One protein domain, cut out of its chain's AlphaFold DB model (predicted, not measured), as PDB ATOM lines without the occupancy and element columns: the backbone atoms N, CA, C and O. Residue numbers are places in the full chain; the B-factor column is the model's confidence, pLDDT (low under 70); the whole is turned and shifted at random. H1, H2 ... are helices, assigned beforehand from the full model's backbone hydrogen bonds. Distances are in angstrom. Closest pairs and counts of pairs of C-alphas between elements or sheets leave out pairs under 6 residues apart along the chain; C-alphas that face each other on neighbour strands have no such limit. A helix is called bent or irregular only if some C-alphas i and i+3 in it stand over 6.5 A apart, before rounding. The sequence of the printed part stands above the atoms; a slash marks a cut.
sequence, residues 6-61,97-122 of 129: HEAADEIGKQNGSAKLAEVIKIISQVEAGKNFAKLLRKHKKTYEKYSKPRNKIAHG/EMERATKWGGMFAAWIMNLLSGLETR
ATOM      1  N   HIS A   6      29.413 -34.331 -67.847       71.38
ATOM      2  CA  HIS A   6      28.942 -35.436 -68.684       71.38
ATOM      3  C   HIS A   6      28.054 -34.945 -69.839       71.38
ATOM      4  O   HIS A   6      28.250 -35.361 -70.976       71.38
ATOM      5  N   GLU A   7      27.162 -33.986 -69.584       69.50
ATOM      6  CA  GLU A   7      26.327 -33.366 -70.621       69.50
ATOM      7  C   GLU A   7      27.174 -32.552 -71.607       69.50
ATOM      8  O   GLU A   7      26.964 -32.616 -72.818       69.50
ATOM      9  N   ALA A   8      28.195 -31.849 -71.106       68.88
ATOM     10  CA  ALA A   8      29.147 -31.134 -71.952       68.88
ATOM     11  C   ALA A   8      29.947 -32.091 -72.859       68.88
ATOM     12  O   ALA A   8      30.187 -31.785 -74.028       68.88
ATOM     13  N   ALA A   9      30.342 -33.261 -72.346       69.44
ATOM     14  CA  ALA A   9      31.023 -34.284 -73.137       69.44
ATOM     15  C   ALA A   9      30.114 -34.864 -74.236       69.44
ATOM     16  O   ALA A   9      30.566 -35.026 -75.372       69.44
ATOM     17  N   ASP A  10      28.835 -35.099 -73.931       71.44
ATOM     18  CA  ASP A  10      27.841 -35.583 -74.895       71.44
ATOM     19  C   ASP A  10      27.533 -34.559 -75.996       71.44
ATOM     20  O   ASP A  10      27.462 -34.920 -77.177       71.44
ATOM     21  N   GLU A  11      27.389 -33.275 -75.653       73.44
ATOM     22  CA  GLU A  11      27.207 -32.214 -76.649       73.44
ATOM     23  C   GLU A  11      28.413 -32.103 -77.581       73.44
ATOM     24  O   GLU A  11      28.252 -32.076 -78.804       73.44
ATOM     25  N   ILE A  12      29.629 -32.097 -77.028       70.38
ATOM     26  CA  ILE A  12      30.864 -32.084 -77.820       70.38
ATOM     27  C   ILE A  12      30.931 -33.343 -78.695       70.38
ATOM     28  O   ILE A  12      31.286 -33.258 -79.871       70.38
ATOM     29  N   GLY A  13      30.530 -34.503 -78.165       69.38
ATOM     30  CA  GLY A  13      30.478 -35.791 -78.856       69.38
ATOM     31  C   GLY A  13      29.660 -35.782 -80.152       69.38
ATOM     32  O   GLY A  13      30.055 -36.439 -81.121       69.38
ATOM     33  N   LYS A  14      28.590 -34.984 -80.220       76.25
ATOM     34  CA  LYS A  14      27.699 -34.870 -81.391       76.25
ATOM     35  C   LYS A  14      28.208 -33.908 -82.470       76.25
ATOM     36  O   LYS A  14      27.700 -33.913 -83.588       76.25
ATOM     37  N   GLN A  15      29.213 -33.089 -82.170       76.06
ATOM     38  CA  GLN A  15      29.739 -32.107 -83.115       76.06
ATOM     39  C   GLN A  15      30.688 -32.733 -84.150       76.06
ATOM     40  O   GLN A  15      31.295 -33.788 -83.939       76.06
ATOM     41  N   ASN A  16      30.869 -32.047 -85.284       76.31
ATOM     42  CA  ASN A  16      31.872 -32.443 -86.271       76.31
ATOM     43  C   ASN A  16      33.303 -32.321 -85.699       76.31
ATOM     44  O   ASN A  16      33.560 -31.573 -84.754       76.31
ATOM     45  N   GLY A  17      34.258 -33.051 -86.285       75.69
ATOM     46  CA  GLY A  17      35.629 -33.126 -85.758       75.69
ATOM     47  C   GLY A  17      36.346 -31.774 -85.629       75.69
ATOM     48  O   GLY A  17      37.133 -31.587 -84.703       75.69
ATOM     49  N   SER A  18      36.039 -30.804 -86.499       78.94
ATOM     50  CA  SER A  18      36.621 -29.457 -86.402       78.94
ATOM     51  C   SER A  18      36.084 -28.682 -85.196       78.94
ATOM     52  O   SER A  18      36.848 -28.025 -84.485       78.94
ATOM     53  N   ALA A  19      34.779 -28.778 -84.942       78.62
ATOM     54  CA  ALA A  19      34.127 -28.143 -83.804       78.62
ATOM     55  C   ALA A  19      34.596 -28.754 -82.469       78.62
ATOM     56  O   ALA A  19      34.970 -28.012 -81.563       78.62
ATOM     57  N   LYS A  20      34.758 -30.085 -82.405       80.75
ATOM     58  CA  LYS A  20      35.404 -30.767 -81.268       80.75
ATOM     59  C   LYS A  20      36.806 -30.218 -80.984       80.75
ATOM     60  O   LYS A  20      37.127 -29.878 -79.848       80.75
ATOM     61  N   LEU A  21      37.636 -30.078 -82.022       81.50
ATOM     62  CA  LEU A  21      38.986 -29.523 -81.884       81.50
ATOM     63  C   LEU A  21      38.968 -28.053 -81.433       81.50
ATOM     64  O   LEU A  21      39.841 -27.633 -80.674       81.50
ATOM     65  N   ALA A  22      37.979 -27.268 -81.869       84.31
ATOM     66  CA  ALA A  22      37.802 -25.886 -81.428       84.31
ATOM     67  C   ALA A  22      37.522 -25.796 -79.921       84.31
ATOM     68  O   ALA A  22      38.130 -24.967 -79.240       84.31
ATOM     69  N   GLU A  23      36.659 -26.669 -79.395       82.31
ATOM     70  CA  GLU A  23      36.326 -26.673 -77.968       82.31
ATOM     71  C   GLU A  23      37.515 -27.138 -77.115       82.31
ATOM     72  O   GLU A  23      37.840 -26.503 -76.113       82.31
ATOM     73  N   VAL A  24      38.269 -28.146 -77.571       82.00
ATOM     74  CA  VAL A  24      39.528 -28.561 -76.922       82.00
ATOM     75  C   VAL A  24      40.531 -27.403 -76.855       82.00
ATOM     76  O   VAL A  24      41.102 -27.133 -75.799       82.00
ATOM     77  N   ILE A  25      40.723 -26.669 -77.956       84.44
ATOM     78  CA  ILE A  25      41.605 -25.488 -77.995       84.44
ATOM     79  C   ILE A  25      41.156 -24.430 -76.987       84.44
ATOM     80  O   ILE A  25      41.995 -23.822 -76.318       84.44
ATOM     81  N   LYS A  26      39.847 -24.183 -76.906       85.00
ATOM     82  CA  LYS A  26      39.266 -23.196 -75.998       85.00
ATOM     83  C   LYS A  26      39.527 -23.577 -74.543       85.00
ATOM     84  O   LYS A  26      40.047 -22.734 -73.816       85.00
ATOM     85  N   ILE A  27      39.269 -24.827 -74.159       82.81
ATOM     86  CA  ILE A  27      39.531 -25.341 -72.806       82.81
ATOM     87  C   ILE A  27      41.019 -25.197 -72.459       82.81
ATOM     88  O   ILE A  27      41.363 -24.584 -71.454       82.81
ATOM     89  N   ILE A  28      41.920 -25.665 -73.329       78.75
ATOM     90  CA  ILE A  28      43.373 -25.584 -73.101       78.75
ATOM     91  C   ILE A  28      43.842 -24.128 -72.964       78.75
ATOM     92  O   ILE A  28      44.726 -23.831 -72.164       78.75
ATOM     93  N   SER A  29      43.249 -23.205 -73.724       85.00
ATOM     94  CA  SER A  29      43.631 -21.789 -73.686       85.00
ATOM     95  C   SER A  29      43.253 -21.062 -72.392       85.00
ATOM     96  O   SER A  29      43.772 -19.971 -72.158       85.00
ATOM     97  N   GLN A  30      42.386 -21.649 -71.559       86.56
ATOM     98  CA  GLN A  30      42.025 -21.107 -70.244       86.56
ATOM     99  C   GLN A  30      43.118 -21.340 -69.191       86.56
ATOM    100  O   GLN A  30      43.124 -20.666 -68.166       86.56
ATOM    101  N   VAL A  31      44.058 -22.256 -69.443       85.56
ATOM    102  CA  VAL A  31      45.190 -22.542 -68.554       85.56
ATOM    103  C   VAL A  31      46.424 -21.789 -69.053       85.56
ATOM    104  O   VAL A  31      46.782 -21.898 -70.226       85.56
ATOM    105  N   GLU A  32      47.117 -21.059 -68.172       79.56
ATOM    106  CA  GLU A  32      48.280 -20.231 -68.547       79.56
ATOM    107  C   GLU A  32      49.374 -21.052 -69.253       79.56
ATOM    108  O   GLU A  32      49.817 -20.702 -70.349       79.56
ATOM    109  N   ALA A  33      49.718 -22.220 -68.696       81.75
ATOM    110  CA  ALA A  33      50.663 -23.167 -69.293       81.75
ATOM    111  C   ALA A  33      50.197 -23.726 -70.657       81.75
ATOM    112  O   ALA A  33      51.012 -24.161 -71.471       81.75
ATOM    113  N   GLY A  34      48.890 -23.695 -70.936       77.19
ATOM    114  CA  GLY A  34      48.276 -24.214 -72.156       77.19
ATOM    115  C   GLY A  34      48.247 -23.228 -73.327       77.19
ATOM    116  O   GLY A  34      48.028 -23.647 -74.465       77.19
ATOM    117  N   LYS A  35      48.510 -21.930 -73.117       83.12
ATOM    118  CA  LYS A  35      48.365 -20.899 -74.168       83.12
ATOM    119  C   LYS A  35      49.244 -21.144 -75.398       83.12
ATOM    120  O   LYS A  35      48.772 -21.020 -76.532       83.12
ATOM    121  N   ASN A  36      50.502 -21.536 -75.189       81.81
ATOM    122  CA  ASN A  36      51.427 -21.845 -76.285       81.81
ATOM    123  C   ASN A  36      50.971 -23.076 -77.076       81.81
ATOM    124  O   ASN A  36      50.980 -23.067 -78.311       81.81
ATOM    125  N   PHE A  37      50.487 -24.102 -76.375       78.81
ATOM    126  CA  PHE A  37      49.954 -25.305 -77.001       78.81
ATOM    127  C   PHE A  37      48.646 -25.025 -77.759       78.81
ATOM    128  O   PHE A  37      48.483 -25.465 -78.894       78.81
ATOM    129  N   ALA A  38      47.758 -24.187 -77.219       82.69
ATOM    130  CA  ALA A  38      46.547 -23.747 -77.909       82.69
ATOM    131  C   ALA A  38      46.858 -23.001 -79.222       82.69
ATOM    132  O   ALA A  38      46.177 -23.207 -80.227       82.69
ATOM    133  N   LYS A  39      47.908 -22.165 -79.257       84.31
ATOM    134  CA  LYS A  39      48.353 -21.490 -80.493       84.31
ATOM    135  C   LYS A  39      48.824 -22.495 -81.550       84.31
ATOM    136  O   LYS A  39      48.460 -22.356 -82.720       84.31
ATOM    137  N   LEU A  40      49.578 -23.517 -81.141       80.19
ATOM    138  CA  LEU A  40      49.993 -24.619 -82.012       80.19
ATOM    139  C   LEU A  40      48.768 -25.373 -82.562       80.19
ATOM    140  O   LEU A  40      48.633 -25.541 -83.775       80.19
ATOM    141  N   LEU A  41      47.831 -25.747 -81.692       78.19
ATOM    142  CA  LEU A  41      46.614 -26.463 -82.076       78.19
ATOM    143  C   LEU A  41      45.730 -25.661 -83.040       78.19
ATOM    144  O   LEU A  41      45.192 -26.240 -83.978       78.19
ATOM    145  N   ARG A  42      45.626 -24.330 -82.900       86.25
ATOM    146  CA  ARG A  42      44.917 -23.478 -83.881       86.25
ATOM    147  C   ARG A  42      45.539 -23.560 -85.274       86.25
ATOM    148  O   ARG A  42      44.812 -23.626 -86.265       86.25
ATOM    149  N   LYS A  43      46.875 -23.590 -85.360       84.81
ATOM    150  CA  LYS A  43      47.590 -23.764 -86.635       84.81
ATOM    151  C   LYS A  43      47.270 -25.129 -87.248       84.81
ATOM    152  O   LYS A  43      46.916 -25.192 -88.423       84.81
ATOM    153  N   HIS A  44      47.305 -26.193 -86.444       80.44
ATOM    154  CA  HIS A  44      46.946 -27.540 -86.897       80.44
ATOM    155  C   HIS A  44      45.469 -27.671 -87.282       80.44
ATOM    156  O   HIS A  44      45.178 -28.309 -88.287       80.44
ATOM    157  N   LYS A  45      44.545 -27.013 -86.569       82.75
ATOM    158  CA  LYS A  45      43.122 -26.958 -86.930       82.75
ATOM    159  C   LYS A  45      42.919 -26.354 -88.318       82.75
ATOM    160  O   LYS A  45      42.177 -26.912 -89.115       82.75
ATOM    161  N   LYS A  46      43.610 -25.254 -88.640       82.75
ATOM    162  CA  LYS A  46      43.531 -24.644 -89.978       82.75
ATOM    163  C   LYS A  46      43.997 -25.617 -91.067       82.75
ATOM    164  O   LYS A  46      43.379 -25.702 -92.124       82.75
ATOM    165  N   THR A  47      45.066 -26.369 -90.804       81.19
ATOM    166  CA  THR A  47      45.544 -27.426 -91.706       81.19
ATOM    167  C   THR A  47      44.537 -28.569 -91.827       81.19
ATOM    168  O   THR A  47      44.257 -29.000 -92.940       81.19
ATOM    169  N   TYR A  48      43.957 -29.016 -90.712       81.50
ATOM    170  CA  TYR A  48      42.900 -30.025 -90.689       81.50
ATOM    171  C   TYR A  48      41.717 -29.591 -91.560       81.50
ATOM    172  O   TYR A  48      41.336 -30.317 -92.467       81.50
ATOM    173  N   GLU A  49      41.191 -28.380 -91.362       82.50
ATOM    174  CA  GLU A  49      40.039 -27.869 -92.116       82.50
ATOM    175  C   GLU A  49      40.319 -27.709 -93.608       82.50
ATOM    176  O   GLU A  49      39.428 -27.944 -94.426       82.50
ATOM    177  N   LYS A  50      41.555 -27.332 -93.966       83.62
ATOM    178  CA  LYS A  50      41.989 -27.228 -95.363       83.62
ATOM    179  C   LYS A  50      41.817 -28.559 -96.099       83.62
ATOM    180  O   LYS A  50      41.343 -28.559 -97.223       83.62
ATOM    181  N   TYR A  51      42.177 -29.675 -95.471       81.56
ATOM    182  CA  TYR A  51      42.151 -30.989 -96.121       81.56
ATOM    183  C   TYR A  51      40.879 -31.793 -95.825       81.56
ATOM    184  O   TYR A  51      40.454 -32.605 -96.645       81.56
ATOM    185  N   SER A  52      40.218 -31.554 -94.690       79.88
ATOM    186  CA  SER A  52      38.982 -32.250 -94.333       79.88
ATOM    187  C   SER A  52      37.808 -31.825 -95.211       79.88
ATOM    188  O   SER A  52      36.935 -32.642 -95.476       79.88
ATOM    189  N   LYS A  53      37.766 -30.564 -95.668       81.00
ATOM    190  CA  LYS A  53      36.690 -30.063 -96.536       81.00
ATOM    191  C   LYS A  53      36.647 -30.806 -97.883       81.00
ATOM    192  O   LYS A  53      35.610 -31.411 -98.151       81.00
ATOM    193  N   PRO A  54      37.731 -30.859 -98.686       79.94
ATOM    194  CA  PRO A  54      37.758 -31.670 -99.905       79.94
ATOM    195  C   PRO A  54      37.490 -33.154 -99.639       79.94
ATOM    196  O   PRO A  54      36.707 -33.767-100.353       79.94
ATOM    197  N   ARG A  55      38.055 -33.733 -98.567       79.81
ATOM    198  CA  ARG A  55      37.806 -35.140 -98.209       79.81
ATOM    199  C   ARG A  55      36.332 -35.422 -97.909       79.81
ATOM    200  O   ARG A  55      35.813 -36.446 -98.337       79.81
ATOM    201  N   ASN A  56      35.655 -34.529 -97.192       80.06
ATOM    202  CA  ASN A  56      34.228 -34.676 -96.912       80.06
ATOM    203  C   ASN A  56      33.390 -34.539 -98.188       80.06
ATOM    204  O   ASN A  56      32.422 -35.277 -98.335       80.06
ATOM    205  N   LYS A  57      33.777 -33.657 -99.123       77.00
ATOM    206  CA  LYS A  57      33.142 -33.578-100.449       77.00
ATOM    207  C   LYS A  57      33.315 -34.882-101.230       77.00
ATOM    208  O   LYS A  57      32.344 -35.377-101.776       77.00
ATOM    209  N   ILE A  58      34.504 -35.488-101.209       76.62
ATOM    210  CA  ILE A  58      34.746 -36.802-101.833       76.62
ATOM    211  C   ILE A  58      33.873 -37.889-101.198       76.62
ATOM    212  O   ILE A  58      33.275 -38.693-101.901       76.62
ATOM    213  N   ALA A  59      33.814 -37.931 -99.866       76.81
ATOM    214  CA  ALA A  59      33.149 -39.010 -99.141       76.81
ATOM    215  C   ALA A  59      31.616 -38.902 -99.129       76.81
ATOM    216  O   ALA A  59      30.939 -39.917 -98.968       76.81
ATOM    217  N   HIS A  60      31.069 -37.688 -99.235       78.62
ATOM    218  CA  HIS A  60      29.640 -37.429 -99.021       78.62
ATOM    219  C   HIS A  60      28.974 -36.603-100.126       78.62
ATOM    220  O   HIS A  60      27.754 -36.456-100.116       78.62
ATOM    221  N   GLY A  61      29.741 -36.027-101.052       75.25
ATOM    222  CA  GLY A  61      29.213 -35.243-102.163       75.25
ATOM    223  C   GLY A  61      28.703 -36.126-103.298       75.25
ATOM    224  O   GLY A  61      29.203 -37.226-103.530       75.25
ATOM    225  N   GLU A  97      43.942 -30.904-105.575       86.69
ATOM    226  CA  GLU A  97      43.481 -30.655-104.206       86.69
ATOM    227  C   GLU A  97      42.927 -31.933-103.561       86.69
ATOM    228  O   GLU A  97      43.222 -32.212-102.393       86.69
ATOM    229  N   MET A  98      42.196 -32.740-104.331       84.50
ATOM    230  CA  MET A  98      41.651 -34.026-103.893       84.50
ATOM    231  C   MET A  98      42.760 -35.036-103.570       84.50
ATOM    232  O   MET A  98      42.710 -35.699-102.529       84.50
ATOM    233  N   GLU A  99      43.800 -35.107-104.401       88.19
ATOM    234  CA  GLU A  99      44.974 -35.955-104.173       88.19
ATOM    235  C   GLU A  99      45.718 -35.554-102.896       88.19
ATOM    236  O   GLU A  99      45.991 -36.391-102.026       88.19
ATOM    237  N   ARG A 100      45.995 -34.252-102.728       87.75
ATOM    238  CA  ARG A 100      46.653 -33.724-101.521       87.75
ATOM    239  C   ARG A 100      45.835 -34.001-100.264       87.75
ATOM    240  O   ARG A 100      46.404 -34.414 -99.251       87.75
ATOM    241  N   ALA A 101      44.516 -33.809-100.320       82.88
ATOM    242  CA  ALA A 101      43.618 -34.090 -99.204       82.88
ATOM    243  C   ALA A 101      43.588 -35.583 -98.843       82.88
ATOM    244  O   ALA A 101      43.629 -35.930 -97.660       82.88
ATOM    245  N   THR A 102      43.582 -36.465 -99.844       83.56
ATOM    246  CA  THR A 102      43.614 -37.923 -99.654       83.56
ATOM    247  C   THR A 102      44.922 -38.373 -99.010       83.56
ATOM    248  O   THR A 102      44.906 -39.067 -97.990       83.56
ATOM    249  N   LYS A 103      46.063 -37.906 -99.537       85.75
ATOM    250  CA  LYS A 103      47.390 -38.204 -98.982       85.75
ATOM    251  C   LYS A 103      47.521 -37.717 -97.540       85.75
ATOM    252  O   LYS A 103      47.972 -38.467 -96.673       85.75
ATOM    253  N   TRP A 104      47.087 -36.485 -97.266       86.81
ATOM    254  CA  TRP A 104      47.073 -35.948 -95.906       86.81
ATOM    255  C   TRP A 104      46.174 -36.775 -94.979       86.81
ATOM    256  O   TRP A 104      46.585 -37.088 -93.863       86.81
ATOM    257  N   GLY A 105      44.986 -37.179 -95.440       77.06
ATOM    258  CA  GLY A 105      44.061 -38.008 -94.669       77.06
ATOM    259  C   GLY A 105      44.673 -39.346 -94.252       77.06
ATOM    260  O   GLY A 105      44.536 -39.737 -93.093       77.06
ATOM    261  N   GLY A 106      45.406 -40.003 -95.156       77.94
ATOM    262  CA  GLY A 106      46.140 -41.235 -94.850       77.94
ATOM    263  C   GLY A 106      47.234 -41.029 -93.798       77.94
ATOM    264  O   GLY A 106      47.292 -41.761 -92.810       77.94
ATOM    265  N   MET A 107      48.055 -39.986 -93.954       83.81
ATOM    266  CA  MET A 107      49.097 -39.644 -92.973       83.81
ATOM    267  C   MET A 107      48.510 -39.301 -91.599       83.81
ATOM    268  O   MET A 107      49.051 -39.703 -90.571       83.81
ATOM    269  N   PHE A 108      47.400 -38.565 -91.574       79.38
ATOM    270  CA  PHE A 108      46.732 -38.166 -90.342       79.38
ATOM    271  C   PHE A 108      46.121 -39.365 -89.608       79.38
ATOM    272  O   PHE A 108      46.287 -39.481 -88.396       79.38
ATOM    273  N   ALA A 109      45.478 -40.287 -90.330       75.50
ATOM    274  CA  ALA A 109      44.950 -41.519 -89.749       75.50
ATOM    275  C   ALA A 109      46.066 -42.384 -89.139       75.50
ATOM    276  O   ALA A 109      45.948 -42.815 -87.993       75.50
ATOM    277  N   ALA A 110      47.178 -42.567 -89.860       77.69
ATOM    278  CA  ALA A 110      48.341 -43.295 -89.353       77.69
ATOM    279  C   ALA A 110      48.915 -42.646 -88.081       77.69
ATOM    280  O   ALA A 110      49.221 -43.330 -87.106       77.69
ATOM    281  N   TRP A 111      49.006 -41.313 -88.061       79.75
ATOM    282  CA  TRP A 111      49.456 -40.574 -86.883       79.75
ATOM    283  C   TRP A 111      48.534 -40.772 -85.668       79.75
ATOM    284  O   TRP A 111      49.037 -41.002 -84.570       79.75
ATOM    285  N   ILE A 112      47.207 -40.747 -85.854       75.62
ATOM    286  CA  ILE A 112      46.246 -41.017 -84.770       75.62
ATOM    287  C   ILE A 112      46.436 -42.430 -84.207       75.62
ATOM    288  O   ILE A 112      46.526 -42.584 -82.992       75.62
ATOM    289  N   MET A 113      46.534 -43.452 -85.061       74.94
ATOM    290  CA  MET A 113      46.706 -44.841 -84.609       74.94
ATOM    291  C   MET A 113      48.009 -45.037 -83.816       74.94
ATOM    292  O   MET A 113      48.028 -45.721 -82.790       74.94
ATOM    293  N   ASN A 114      49.087 -44.371 -84.233       72.12
ATOM    294  CA  ASN A 114      50.355 -44.375 -83.499       72.12
ATOM    295  C   ASN A 114      50.249 -43.668 -82.138       72.12
ATOM    296  O   ASN A 114      50.860 -44.092 -81.162       72.12
ATOM    297  N   LEU A 115      49.466 -42.591 -82.050       71.94
ATOM    298  CA  LEU A 115      49.244 -41.896 -80.785       71.94
ATOM    299  C   LEU A 115      48.407 -42.741 -79.812       71.94
ATOM    300  O   LEU A 115      48.741 -42.811 -78.632       71.94
ATOM    301  N   LEU A 116      47.357 -43.405 -80.303       72.75
ATOM    302  CA  LEU A 116      46.487 -44.260 -79.489       72.75
ATOM    303  C   LEU A 116      47.232 -45.478 -78.925       72.75
ATOM    304  O   LEU A 116      47.174 -45.718 -77.721       72.75
ATOM    305  N   SER A 117      48.021 -46.174 -79.746       72.94
ATOM    306  CA  SER A 117      48.865 -47.292 -79.279       72.94
ATOM    307  C   SER A 117      49.896 -46.866 -78.217       72.94
ATOM    308  O   SER A 117      50.184 -47.605 -77.271       72.94
ATOM    309  N   GLY A 118      50.413 -45.638 -78.309       67.81
ATOM    310  CA  GLY A 118      51.285 -45.044 -77.291       67.81
ATOM    311  C   GLY A 118      50.585 -44.687 -75.968       67.81
ATOM    312  O   GLY A 118      51.253 -44.531 -74.946       67.81
ATOM    313  N   LEU A 119      49.255 -44.541 -75.968       65.94
ATOM    314  CA  LEU A 119      48.458 -44.279 -74.764       65.94
ATOM    315  C   LEU A 119      48.060 -45.581 -74.057       65.94
ATOM    316  O   LEU A 119      48.186 -45.658 -72.836       65.94
ATOM    317  N   GLU A 120      47.676 -46.616 -74.808       59.72
ATOM    318  CA  GLU A 120      47.363 -47.955 -74.270       59.72
ATOM    319  C   GLU A 120      48.569 -48.609 -73.577       59.72
ATOM    320  O   GLU A 120      48.439 -49.324 -72.586       59.72
ATOM    321  N   THR A 121      49.781 -48.314 -74.046       54.78
ATOM    322  CA  THR A 121      51.017 -48.804 -73.419       54.78
ATOM    323  C   THR A 121      51.345 -48.111 -72.092       54.78
ATOM    324  O   THR A 121      52.045 -48.693 -71.268       54.78
ATOM    325  N   ARG A 122      50.818 -46.905 -71.827       50.16
ATOM    326  CA  ARG A 122      51.048 -46.171 -70.564       50.16
ATOM    327  C   ARG A 122      50.036 -46.499 -69.468       50.16
ATOM    328  O   ARG A 122      50.369 -46.351 -68.293       50.16
TER     329      ARG A 122
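This is residues 6 to 61 and 97 to 122 of the 129 residues of an uncharacterized protein of Rhodobacteraceae bacterium (UniProt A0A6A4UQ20). A long helix, H3, has H2 folded back side by side with it as a helical hairpin, while H4 meets the other end of H3 and slants away as the second leg of an open V. The short H1 sits at the side of H2 away from H3, and residues 109 to 122, mostly H4, stick out. The printed part has 82 residues with four named helices, H1 to H4 in chain order, and no named strand: all helix. It is only just loose, close to compact, with a radius of gyration of the C-alphas of 14.6 A and spans of 39 by 29 by 26 A.

H3, residues 32 to 60, is 39.6 A long and begins at C-alpha 32 (48.280, -20.231, -68.547). It is irregular, with C-alphas 33 and 36 7.2 A apart, and has a kink of 34 degrees near residue 54. H2 is residues 17 to 29, 18.4 A; H1 is residues 6 to 14, 12.8 A, from C-alpha 6 (28.942, -35.436, -68.684). H4, residues 97 to 120, is 34.8 A long and ends at C-alpha 120 (47.363, -47.955, -74.270).

H3 and H2 touch at a shallow tilt of 4 degrees, opposite ways; their closest C-alphas, Ser 29 and Lys 35, are 4.8 A apart. Residues 51 to 58 of H3 touch residues 97 to 105 of H4, closest at the C-alphas of Tyr 51 and Ala 101, 4.6 A, at a steep tilt of 51 degrees, opposite ways. H1 touches residues 19 to 23 of H2 in a helical hairpin at a steep tilt of 40 degrees, closest at the C-alphas of Ile 12 and Lys 20, 5.9 A. H1 is apart from H3 and H4, and H2 from H4. Each O i to N i+4 pair is within hydrogen-bond range in H1, H2 and H4, and 22 of 25 in H3.

The C-alphas of Glu 32 and Gly 61, the two farthest apart, are 41.5 A apart. Residues 62 to 96 are not printed, and C-alphas 61 and 97 are 15.1 A apart across the cut. The links H1 to H2 and H2 to H3 are tight. The mean pLDDT of the printed part is 78.3, with residues 7 to 9, 13 and 118 to 122 under 70.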